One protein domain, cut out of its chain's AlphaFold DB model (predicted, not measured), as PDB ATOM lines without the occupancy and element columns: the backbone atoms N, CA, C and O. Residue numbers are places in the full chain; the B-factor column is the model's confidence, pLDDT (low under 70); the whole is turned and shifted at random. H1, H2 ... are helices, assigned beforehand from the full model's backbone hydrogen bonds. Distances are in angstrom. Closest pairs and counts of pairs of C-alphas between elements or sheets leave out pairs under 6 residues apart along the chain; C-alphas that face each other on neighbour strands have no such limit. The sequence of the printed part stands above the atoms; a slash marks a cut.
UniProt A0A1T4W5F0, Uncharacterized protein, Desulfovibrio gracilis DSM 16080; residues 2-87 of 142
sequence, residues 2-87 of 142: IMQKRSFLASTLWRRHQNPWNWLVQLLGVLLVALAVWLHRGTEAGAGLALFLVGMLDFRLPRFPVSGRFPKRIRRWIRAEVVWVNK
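This is residues 2 to 87 of the 142 residues of an uncharacterized protein of Desulfovibrio gracilis DSM 16080 (UniProt A0A1T4W5F0). The longest helix, H2, and H3 lie side by side as a helical hairpin; at the end where H2 begins, H4 lies crosswise to H2 and H1 makes a corner with it. Residues 2 to 11, of which 3 to 11 belong to H1, stick out as a free arm, and a long loop, residues 55 to 68, leads from H3 to H4. The printed part has 86 residues with four named helices, in the order H1, H2, H3, H4, and no named strand; the class is all helix. It is only just loose, close to compact, with a radius of gyration of the C-alphas of 14.8 A, and spans 44 by 37 by 29 A.

H2, residues 20 to 38, touches H3, residues 42 to 54, at a shallow tilt of 14 degrees, opposite ways, as a hairpin; their closest C-alphas, of Gly 29 and Gly 48, are 4.2 A apart. With residues 20 to 23 alone, H2 touches residues 74 to 78 of H4, residues 69 to 86, about perpendicular at 86 degrees; the closest C-alphas, of Pro 20 and Ile 74, are 6.9 A apart. H1, residues 3 to 17, is close to H2 but not clearly touching, about perpendicular at 88 degrees; the closest C-alphas, of His 17 and Trp 23, are 5.5 A apart. H1 is apart from H3 and H4, and H3 is apart from H4. In H2, H3 and H4 every O i to N i+4 pair is within hydrogen-bond range; in H1 9 of 11 are.

H2 is 26.7 A long, from C-alpha 20 at (553.807, 386.373, 339.752). H3 measures 18.1 A, H1 21.8 A from C-alpha 3 at (547.886, 375.962, 313.121), and H4 25.8 A, to C-alpha 86 at (543.279, 372.954, 333.184).

The C-alphas farthest apart, of Ile 2 and Gly 68, are 44.7 A apart. The printed part has no cut. The link from H3 to H4 is long, and the other two are tight. Residues 2 to 6 have pLDDT under 70.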
ATOM      1  N   ILE A   2     550.167 376.689 309.562       56.25
ATOM      2  CA  ILE A   2     549.754 377.899 310.322       56.25
ATOM      3  C   ILE A   2     549.132 377.561 311.698       56.25
ATOM      4  O   ILE A   2     549.302 378.314 312.655       56.25
ATOM      5  N   MET A   3     548.484 376.397 311.845       52.19
ATOM      6  CA  MET A   3     547.886 375.962 313.121       52.19
ATOM      7  C   MET A   3     548.917 375.701 314.234       52.19
ATOM      8  O   MET A   3     548.659 376.023 315.391       52.19
ATOM      9  N   GLN A   4     550.110 375.201 313.896       56.75
ATOM     10  CA  GLN A   4     551.143 374.841 314.878       56.75
ATOM     11  C   GLN A   4     551.833 376.068 315.508       56.75
ATOM     12  O   GLN A   4     552.259 376.021 316.658       56.75
ATOM     13  N   LYS A   5     551.891 377.208 314.799       61.88
ATOM     14  CA  LYS A   5     552.440 378.466 315.344       61.88
ATOM     15  C   LYS A   5     551.510 379.120 316.375       61.88
ATOM     16  O   LYS A   5     551.990 379.730 317.328       61.88
ATOM     17  N   ARG A   6     550.185 378.977 316.223       61.41
ATOM     18  CA  ARG A   6     549.196 379.577 317.143       61.41
ATOM     19  C   ARG A   6     549.205 378.914 318.523       61.41
ATOM     20  O   ARG A   6     549.144 379.620 319.526       61.41
ATOM     21  N   SER A   7     549.353 377.589 318.586       70.62
ATOM     22  CA  SER A   7     549.458 376.867 319.865       70.62
ATOM     23  C   SER A   7     550.755 377.196 320.617       70.62
ATOM     24  O   SER A   7     550.757 377.304 321.846       70.62
ATOM     25  N   PHE A   8     551.851 377.439 319.893       79.12
ATOM     26  CA  PHE A   8     553.127 377.841 320.485       79.12
ATOM     27  C   PHE A   8     553.073 379.240 321.124       79.12
ATOM     28  O   PHE A   8     553.516 379.420 322.259       79.12
ATOM     29  N   LEU A   9     552.476 380.224 320.442       80.25
ATOM     30  CA  LEU A   9     552.330 381.578 320.990       80.25
ATOM     31  C   LEU A   9     551.422 381.597 322.221       80.25
ATOM     32  O   LEU A   9     551.815 382.128 323.259       80.25
ATOM     33  N   ALA A  10     550.250 380.959 322.145       82.62
ATOM     34  CA  ALA A  10     549.310 380.905 323.262       82.62
ATOM     35  C   ALA A  10     549.922 380.225 324.499       82.62
ATOM     36  O   ALA A  10     549.818 380.746 325.605       82.62
ATOM     37  N   SER A  11     550.633 379.107 324.319       84.75
ATOM     38  CA  SER A  11     551.299 378.410 325.431       84.75
ATOM     39  C   SER A  11     552.475 379.197 326.024       84.75
ATOM     40  O   SER A  11     552.752 379.086 327.220       84.75
ATOM     41  N   THR A  12     553.159 380.013 325.218       87.00
ATOM     42  CA  THR A  12     554.234 380.897 325.690       87.00
ATOM     43  C   THR A  12     553.673 382.063 326.499       87.00
ATOM     44  O   THR A  12     554.145 382.320 327.606       87.00
ATOM     45  N   LEU A  13     552.633 382.731 325.994       86.69
ATOM     46  CA  LEU A  13     551.944 383.807 326.715       86.69
ATOM     47  C   LEU A  13     551.329 383.295 328.020       86.69
ATOM     48  O   LEU A  13     551.478 383.933 329.059       86.69
ATOM     49  N   TRP A  14     550.734 382.100 327.996       87.44
ATOM     50  CA  TRP A  14     550.190 381.459 329.190       87.44
ATOM     51  C   TRP A  14     551.261 381.211 330.257       87.44
ATOM     52  O   TRP A  14     551.059 381.521 331.429       87.44
ATOM     53  N   ARG A  15     552.441 380.719 329.859       87.81
ATOM     54  CA  ARG A  15     553.570 380.546 330.787       87.81
ATOM     55  C   ARG A  15     554.058 381.867 331.373       87.81
ATOM     56  O   ARG A  15     554.385 381.916 332.554       87.81
ATOM     57  N   ARG A  16     554.088 382.939 330.577       88.56
ATOM     58  CA  ARG A  16     554.480 384.276 331.051       88.56
ATOM     59  C   ARG A  16     553.466 384.849 332.030       88.56
ATOM     60  O   ARG A  16     553.863 385.382 333.056       88.56
ATOM     61  N   HIS A  17     552.174 384.689 331.762       87.31
ATOM     62  CA  HIS A  17     551.107 385.107 332.669       87.31
ATOM     63  C   HIS A  17     551.225 384.454 334.063       87.31
ATOM     64  O   HIS A  17     550.963 385.099 335.071       87.31
ATOM     65  N   GLN A  18     551.707 383.207 334.144       89.19
ATOM     66  CA  GLN A  18     551.926 382.512 335.419       89.19
ATOM     67  C   GLN A  18     553.096 383.068 336.254       89.19
ATOM     68  O   GLN A  18     553.227 382.705 337.428       89.19
ATOM     69  N   ASN A  19     553.956 383.931 335.696       92.56
ATOM     70  CA  ASN A  19     554.967 384.632 336.486       92.56
ATOM     71  C   ASN A  19     554.256 385.601 337.457       92.56
ATOM     72  O   ASN A  19     553.480 386.441 337.002       92.56
ATOM     73  N   PRO A  20     554.512 385.540 338.779       93.25
ATOM     74  CA  PRO A  20     553.807 386.373 339.752       93.25
ATOM     75  C   PRO A  20     553.878 387.876 339.486       93.25
ATOM     76  O   PRO A  20     552.917 388.585 339.770       93.25
ATOM     77  N   TRP A  21     554.991 388.367 338.937       94.12
ATOM     78  CA  TRP A  21     555.112 389.779 338.590       94.12
ATOM     79  C   TRP A  21     554.208 390.157 337.425       94.12
ATOM     80  O   TRP A  21     553.470 391.132 337.513       94.12
ATOM     81  N   ASN A  22     554.224 389.350 336.369       94.06
ATOM     82  CA  ASN A  22     553.365 389.521 335.204       94.06
ATOM     83  C   ASN A  22     551.891 389.486 335.610       94.06
ATOM     84  O   ASN A  22     551.132 390.378 335.244       94.06
ATOM     85  N   TRP A  23     551.513 388.507 336.433       93.88
ATOM     86  CA  TRP A  23     550.161 388.379 336.965       93.88
ATOM     87  C   TRP A  23     549.726 389.624 337.752       93.88
ATOM     88  O   TRP A  23     548.629 390.135 337.548       93.88
ATOM     89  N   LEU A  24     550.600 390.164 338.611       94.62
ATOM     90  CA  LEU A  24     550.329 391.396 339.360       94.62
ATOM     91  C   LEU A  24     550.182 392.618 338.450       94.62
ATOM     92  O   LEU A  24     549.282 393.422 338.667       94.62
ATOM     93  N   VAL A  25     551.035 392.756 337.432       94.94
ATOM     94  CA  VAL A  25     550.943 393.847 336.452       94.94
ATOM     95  C   VAL A  25     549.629 393.768 335.675       94.94
ATOM     96  O   VAL A  25     548.955 394.781 335.505       94.94
ATOM     97  N   GLN A  26     549.213 392.567 335.272       94.69
ATOM     98  CA  GLN A  26     547.925 392.365 334.613       94.69
ATOM     99  C   GLN A  26     546.753 392.692 335.534       94.69
ATOM    100  O   GLN A  26     545.831 393.389 335.115       94.69
ATOM    101  N   LEU A  27     546.807 392.254 336.795       94.69
ATOM    102  CA  LEU A  27     545.791 392.591 337.786       94.69
ATOM    103  C   LEU A  27     545.690 394.110 337.979       94.69
ATOM    104  O   LEU A  27     544.589 394.648 337.983       94.69
ATOM    105  N   LEU A  28     546.823 394.808 338.093       95.44
ATOM    106  CA  LEU A  28     546.857 396.270 338.175       95.44
ATOM    107  C   LEU A  28     546.272 396.928 336.921       95.44
ATOM    108  O   LEU A  28     545.514 397.885 337.048       95.44
ATOM    109  N   GLY A  29     546.560 396.393 335.732       96.19
ATOM    110  CA  GLY A  29     545.953 396.843 334.478       96.19
ATOM    111  C   GLY A  29     544.430 396.718 334.497       96.19
ATOM    112  O   GLY A  29     543.734 397.688 334.211       96.19
ATOM    113  N   VAL A  30     543.900 395.568 334.924       95.38
ATOM    114  CA  VAL A  30     542.450 395.342 335.066       95.38
ATOM    115  C   VAL A  30     541.829 396.294 336.090       95.38
ATOM    116  O   VAL A  30     540.774 396.866 335.826       95.38
ATOM    117  N   LEU A  31     542.480 396.502 337.238       94.88
ATOM    118  CA  LEU A  31     542.009 397.441 338.261       94.88
ATOM    119  C   LEU A  31     541.986 398.882 337.739       94.88
ATOM    120  O   LEU A  31     541.034 399.611 338.011       94.88
ATOM    121  N   LEU A  32     542.995 399.282 336.962       95.75
ATOM    122  CA  LEU A  32     543.046 400.606 336.351       95.75
ATOM    123  C   LEU A  32     541.955 400.778 335.289       95.75
ATOM    124  O   LEU A  32     541.313 401.822 335.263       95.75
ATOM    125  N   VAL A  33     541.681 399.753 334.474       94.69
ATOM    126  CA  VAL A  33     540.536 399.766 333.545       94.69
ATOM    127  C   VAL A  33     539.221 399.892 334.311       94.69
ATOM    128  O   VAL A  33     538.391 400.718 333.948       94.69
ATOM    129  N   ALA A  34     539.028 399.127 335.387       91.88
ATOM    130  CA  ALA A  34     537.816 399.208 336.201       91.88
ATOM    131  C   ALA A  34     537.619 400.614 336.796       91.88
ATOM    132  O   ALA A  34     536.517 401.162 336.742       91.88
ATOM    133  N   LEU A  35     538.696 401.223 337.300       91.62
ATOM    134  CA  LEU A  35     538.687 402.596 337.803       91.62
ATOM    135  C   LEU A  35     538.409 403.616 336.689       91.62
ATOM    136  O   LEU A  35     537.657 404.565 336.887       91.62
ATOM    137  N   ALA A  36     538.987 403.418 335.509       92.81
ATOM    138  CA  ALA A  36     538.772 404.281 334.358       92.81
ATOM    139  C   ALA A  36     537.327 404.226 333.850       92.81
ATOM    140  O   ALA A  36     536.755 405.261 333.520       92.81
ATOM    141  N   VAL A  37     536.724 403.032 333.838       91.44
ATOM    142  CA  VAL A  37     535.300 402.835 333.534       91.44
ATOM    143  C   VAL A  37     534.441 403.563 334.562       91.44
ATOM    144  O   VAL A  37     533.541 404.294 334.160       91.44
ATOM    145  N   TRP A  38     534.757 403.441 335.856       89.19
ATOM    146  CA  TRP A  38     534.058 404.155 336.931       89.19
ATOM    147  C   TRP A  38     534.122 405.679 336.784       89.19
ATOM    148  O   TRP A  38     533.131 406.368 336.984       89.19
ATOM    149  N   LEU A  39     535.291 406.213 336.425       92.25
ATOM    150  CA  LEU A  39     535.514 407.654 336.271       92.25
ATOM    151  C   LEU A  39     535.170 408.184 334.868       92.25
ATOM    152  O   LEU A  39     535.337 409.375 334.615       92.25
ATOM    153  N   HIS A  40     534.744 407.305 333.958       91.12
ATOM    154  CA  HIS A  40     534.482 407.585 332.541       91.12
ATOM    155  C   HIS A  40     535.663 408.238 331.807       91.12
ATOM    156  O   HIS A  40     535.486 409.126 330.973       91.12
ATOM    157  N   ARG A  41     536.892 407.795 332.102       93.44
ATOM    158  CA  ARG A  41     538.109 408.360 331.505       93.44
ATOM    159  C   ARG A  41     538.779 407.409 330.520       93.44
ATOM    160  O   ARG A  41     539.370 406.399 330.896       93.44
ATOM    161  N   GLY A  42     538.723 407.760 329.237       91.62
ATOM    162  CA  GLY A  42     539.283 406.933 328.162       91.62
ATOM    163  C   GLY A  42     540.809 406.781 328.218       91.62
ATOM    164  O   GLY A  42     541.328 405.715 327.895       91.62
ATOM    165  N   THR A  43     541.533 407.809 328.667       94.38
ATOM    166  CA  THR A  43     543.001 407.798 328.784       94.38
ATOM    167  C   THR A  43     543.493 406.750 329.776       94.38
ATOM    168  O   THR A  43     544.366 405.945 329.454       94.38
ATOM    169  N   GLU A  44     542.891 406.695 330.959       93.62
ATOM    170  CA  GLU A  44     543.206 405.727 332.003       93.62
ATOM    171  C   GLU A  44     542.791 404.315 331.579       93.62
ATOM    172  O   GLU A  44     543.503 403.356 331.876       93.62
ATOM    173  N   ALA A  45     541.697 404.178 330.820       93.19
ATOM    174  CA  ALA A  45     541.290 402.892 330.263       93.19
ATOM    175  C   ALA A  45     542.341 402.378 329.266       93.19
ATOM    176  O   ALA A  45     542.763 401.225 329.350       93.19
ATOM    177  N   GLY A  46     542.827 403.251 328.377       95.56
ATOM    178  CA  GLY A  46     543.928 402.944 327.464       95.56
ATOM    179  C   GLY A  46     545.214 402.567 328.202       95.56
ATOM    180  O   GLY A  46     545.841 401.564 327.864       95.56
ATOM    181  N   ALA A  47     545.576 403.307 329.254       95.69
ATOM    182  CA  ALA A  47     546.739 403.006 330.089       95.69
ATOM    183  C   ALA A  47     546.603 401.659 330.819       95.69
ATOM    184  O   ALA A  47     547.558 400.886 330.865       95.69
ATOM    185  N   GLY A  48     545.416 401.339 331.342       96.25
ATOM    186  CA  GLY A  48     545.130 400.055 331.981       96.25
ATOM    187  C   GLY A  48     545.213 398.880 331.006       96.25
ATOM    188  O   GLY A  48     545.832 397.863 331.322       96.25
ATOM    189  N   LEU A  49     544.675 399.041 329.791       96.19
ATOM    190  CA  LEU A  49     544.810 398.055 328.714       96.19
ATOM    191  C   LEU A  49     546.270 397.875 328.293       96.19
ATOM    192  O   LEU A  49     546.734 396.744 328.166       96.19
ATOM    193  N   ALA A  50     547.016 398.968 328.127       95.75
ATOM    194  CA  ALA A  50     548.440 398.910 327.824       95.75
ATOM    195  C   ALA A  50     549.207 398.181 328.934       95.75
ATOM    196  O   ALA A  50     549.979 397.274 328.640       95.75
ATOM    197  N   LEU A  51     548.945 398.497 330.206       94.50
ATOM    198  CA  LEU A  51     549.574 397.837 331.349       94.50
ATOM    199  C   LEU A  51     549.257 396.335 331.385       94.50
ATOM    200  O   LEU A  51     550.156 395.521 331.592       94.50
ATOM    201  N   PHE A  52     548.007 395.957 331.105       94.00
ATOM    202  CA  PHE A  52     547.605 394.557 330.978       94.00
ATOM    203  C   PHE A  52     548.386 393.834 329.870       94.00
ATOM    204  O   PHE A  52     548.937 392.755 330.098       94.00
ATOM    205  N   LEU A  53     548.494 394.442 328.685       93.88
ATOM    206  CA  LEU A  53     549.248 393.883 327.560       93.88
ATOM    207  C   LEU A  53     550.749 393.795 327.860       93.88
ATOM    208  O   LEU A  53     551.384 392.794 327.534       93.88
ATOM    209  N   VAL A  54     551.320 394.796 328.528       92.81
ATOM    210  CA  VAL A  54     552.725 394.797 328.960       92.81
ATOM    211  C   VAL A  54     552.962 393.689 329.991       92.81
ATOM    212  O   VAL A  54     553.984 393.013 329.936       92.81
ATOM    213  N   GLY A  55     551.974 393.374 330.830       89.69
ATOM    214  CA  GLY A  55     551.985 392.196 331.698       89.69
ATOM    215  C   GLY A  55     552.053 390.843 330.972       89.69
ATOM    216  O   GLY A  55     552.316 389.829 331.614       89.69
ATOM    217  N   MET A  56     551.834 390.779 329.655       88.38
ATOM    218  CA  MET A  56     552.043 389.566 328.844       88.38
ATOM    219  C   MET A  56     553.492 389.424 328.341       88.38
ATOM    220  O   MET A  56     553.877 388.373 327.811       88.38
ATOM    221  N   LEU A  57     554.304 390.472 328.495       89.69
ATOM    222  CA  LEU A  57     555.723 390.464 328.159       89.69
ATOM    223  C   LEU A  57     556.533 389.747 329.239       89.69
ATOM    224  O   LEU A  57     556.087 389.555 330.366       89.69
ATOM    225  N   ASP A  58     557.732 389.303 328.885       84.12
ATOM    226  CA  ASP A  58     558.622 388.637 329.832       84.12
ATOM    227  C   ASP A  58     559.443 389.682 330.595       84.12
ATOM    228  O   ASP A  58     560.432 390.210 330.077       84.12
ATOM    229  N   PHE A  59     559.010 390.033 331.807       79.81
ATOM    230  CA  PHE A  59     559.769 390.955 332.639       79.81
ATOM    231  C   PHE A  59     560.941 390.244 333.310       79.81
ATOM    232  O   PHE A  59     560.767 389.306 334.093       79.81
ATOM    233  N   ARG A  60     562.149 390.776 333.107       82.69
ATOM    234  CA  ARG A  60     563.342 390.399 333.878       82.69
ATOM    235  C   ARG A  60     563.337 391.078 335.249       82.69
ATOM    236  O   ARG A  60     564.199 391.894 335.553       82.69
ATOM    237  N   LEU A  61     562.327 390.773 336.057       84.25
ATOM    238  CA  LEU A  61     562.222 391.264 337.428       84.25
ATOM    239  C   LEU A  61     562.974 390.343 338.403       84.25
ATOM    240  O   LEU A  61     563.170 389.157 338.111       84.25
ATOM    241  N   PRO A  62     563.385 390.861 339.577       88.19
ATOM    242  CA  PRO A  62     563.979 390.050 340.632       88.19
ATOM    243  C   PRO A  62     563.088 388.862 340.997       88.19
ATOM    244  O   PRO A  62     561.872 388.886 340.801       88.19
ATOM    245  N   ARG A  63     563.669 387.812 341.582       87.50
ATOM    246  CA  ARG A  63     562.892 386.641 342.009       87.50
ATOM    247  C   ARG A  63     561.754 387.067 342.941       87.50
ATOM    248  O   ARG A  63     561.979 387.774 343.920       87.50
ATOM    249  N   PHE A  64     560.538 386.613 342.641       90.25
ATOM    250  CA  PHE A  64     559.377 386.931 343.466       90.25
ATOM    251  C   PHE A  64     559.569 386.375 344.889       90.25
ATOM    252  O   PHE A  64     559.971 385.208 345.022       90.25
ATOM    253  N   PRO A  65     559.262 387.147 345.949       90.44
ATOM    254  CA  PRO A  65     559.519 386.730 347.322       90.44
ATOM    255  C   PRO A  65     558.888 385.370 347.664       90.44
ATOM    256  O   PRO A  65     557.838 384.977 347.131       90.44
ATOM    257  N   VAL A  66     559.551 384.620 348.543       86.19
ATOM    258  CA  VAL A  66     559.128 383.262 348.940       86.19
ATOM    259  C   VAL A  66     558.404 383.270 350.289       86.19
ATOM    260  O   VAL A  66     557.462 382.502 350.492       86.19
ATOM    261  N   SER A  67     558.798 384.159 351.201       90.19
ATOM    262  CA  SER A  67     558.225 384.295 352.541       90.19
ATOM    263  C   SER A  67     557.186 385.425 352.618       90.19
ATOM    264  O   SER A  67     557.157 386.334 351.794       90.19
ATOM    265  N   GLY A  68     556.289 385.347 353.607       92.62
ATOM    266  CA  GLY A  68     555.246 386.350 353.851       92.62
ATOM    267  C   GLY A  68     553.836 385.941 353.404       92.62
ATOM    268  O   GLY A  68     553.636 385.040 352.588       92.62
ATOM    269  N   ARG A  69     552.820 386.604 353.973       92.56
ATOM    270  CA  ARG A  69     551.402 386.309 353.686       92.56
ATOM    271  C   ARG A  69     551.006 386.713 352.264       92.56
ATOM    272  O   ARG A  69     550.279 385.974 351.607       92.56
ATOM    273  N   PHE A  70     551.497 387.857 351.786       91.81
ATOM    274  CA  PHE A  70     551.159 388.385 350.465       91.81
ATOM    275  C   PHE A  70     551.664 387.485 349.319       91.81
ATOM    276  O   PHE A  70     550.823 387.003 348.557       91.81
ATOM    277  N   PRO A  71     552.959 387.111 349.239       91.88
ATOM    278  CA  PRO A  71     553.438 386.222 348.179       91.88
ATOM    279  C   PRO A  71     552.753 384.850 348.174       91.88
ATOM    280  O   PRO A  71     552.464 384.302 347.109       91.88
ATOM    281  N   LYS A  72     552.426 384.311 349.359       92.88
ATOM    282  CA  LYS A  72     551.648 383.069 349.492       92.88
ATOM    283  C   LYS A  72     550.241 383.202 348.904       92.88
ATOM    284  O   LYS A  72     549.785 382.277 348.234       92.88
ATOM    285  N   ARG A  73     549.560 384.334 349.124       93.31
ATOM    286  CA  ARG A  73     548.236 384.603 348.534       93.31
ATOM    287  C   ARG A  73     548.317 384.694 347.013       93.31
ATOM    288  O   ARG A  73     547.547 384.011 346.353       93.31
ATOM    289  N   ILE A  74     549.272 385.445 346.462       93.38
ATOM    290  CA  ILE A  74     549.437 385.577 345.003       93.38
ATOM    291  C   ILE A  74     549.670 384.212 344.345       93.38
ATOM    292  O   ILE A  74     548.941 383.832 343.434       93.38
ATOM    293  N   ARG A  75     550.600 383.404 344.869       92.25
ATOM    294  CA  ARG A  75     550.838 382.046 344.344       92.25
ATOM    295  C   ARG A  75     549.609 381.141 344.458       92.25
ATOM    296  O   ARG A  75     549.407 380.289 343.596       92.25
ATOM    297  N   ARG A  76     548.794 381.301 345.507       93.00
ATOM    298  CA  ARG A  76     547.532 380.561 345.668       93.00
ATOM    299  C   ARG A  76     546.519 380.952 344.591       93.00
ATOM    300  O   ARG A  76     545.912 380.051 344.023       93.00
ATOM    301  N   TRP A  77     546.370 382.242 344.293       92.81
ATOM    302  CA  TRP A  77     545.479 382.728 343.234       92.81
ATOM    303  C   TRP A  77     545.909 382.237 341.853       92.81
ATOM    304  O   TRP A  77     545.105 381.614 341.169       92.81
ATOM    305  N   ILE A  78     547.193 382.381 341.511       92.94
ATOM    306  CA  ILE A  78     547.751 381.867 340.247       92.94
ATOM    307  C   ILE A  78     547.517 380.358 340.137       92.94
ATOM    308  O   ILE A  78     547.087 379.855 339.105       92.94
ATOM    309  N   ARG A  79     547.750 379.601 341.219       93.00
ATOM    310  CA  ARG A  79     547.497 378.155 341.220       93.00
ATOM    311  C   ARG A  79     546.015 377.833 341.025       93.00
ATOM    312  O   ARG A  79     545.712 376.909 340.279       93.00
ATOM    313  N   ALA A  80     545.114 378.556 341.686       91.38
ATOM    314  CA  ALA A  80     543.674 378.355 341.540       91.38
ATOM    315  C   ALA A  80     543.221 378.603 340.094       91.38
ATOM    316  O   ALA A  80     542.481 377.792 339.541       91.38
ATOM    317  N   GLU A  81     543.732 379.661 339.465       92.56
ATOM    318  CA  GLU A  81     543.497 379.966 338.056       92.56
ATOM    319  C   GLU A  81     544.016 378.853 337.138       92.56
ATOM    320  O   GLU A  81     543.264 378.325 336.322       92.56
ATOM    321  N   VAL A  82     545.264 378.415 337.324       91.94
ATOM    322  CA  VAL A  82     545.861 377.329 336.529       91.94
ATOM    323  C   VAL A  82     545.076 376.023 336.672       91.94
ATOM    324  O   VAL A  82     544.819 375.347 335.675       91.94
ATOM    325  N   VAL A  83     544.665 375.665 337.892       92.12
ATOM    326  CA  VAL A  83     543.839 374.475 338.147       92.12
ATOM    327  C   VAL A  83     542.481 374.603 337.460       92.12
ATOM    328  O   VAL A  83     542.038 373.660 336.806       92.12
ATOM    329  N   TRP A  84     541.829 375.765 337.560       90.25
ATOM    330  CA  TRP A  84     540.539 375.992 336.918       90.25
ATOM    331  C   TRP A  84     540.648 375.925 335.392       90.25
ATOM    332  O   TRP A  84     539.860 375.225 334.756       90.25
ATOM    333  N   VAL A  85     541.655 376.563 334.790       88.50
ATOM    334  CA  VAL A  85     541.876 376.535 333.335       88.50
ATOM    335  C   VAL A  85     542.150 375.115 332.842       88.50
ATOM    336  O   VAL A  85     541.533 374.704 331.861       88.50
ATOM    337  N   ASN A  86     542.954 374.333 333.563       88.75
ATOM    338  CA  ASN A  86     543.279 372.954 333.184       88.75
ATOM    339  C   ASN A  86     542.171 371.928 333.496       88.75
ATOM    340  O   ASN A  86     542.226 370.808 332.992       88.75
ATOM    341  N   LYS A  87     541.149 372.276 334.295       89.19
ATOM    342  CA  LYS A  87     539.995 371.397 334.561       89.19
ATOM    343  C   LYS A  87     539.299 371.027 333.233       89.19
ATOM    344  O   LYS A  87     539.088 371.923 332.410       89.19
TER     345      LYS A  87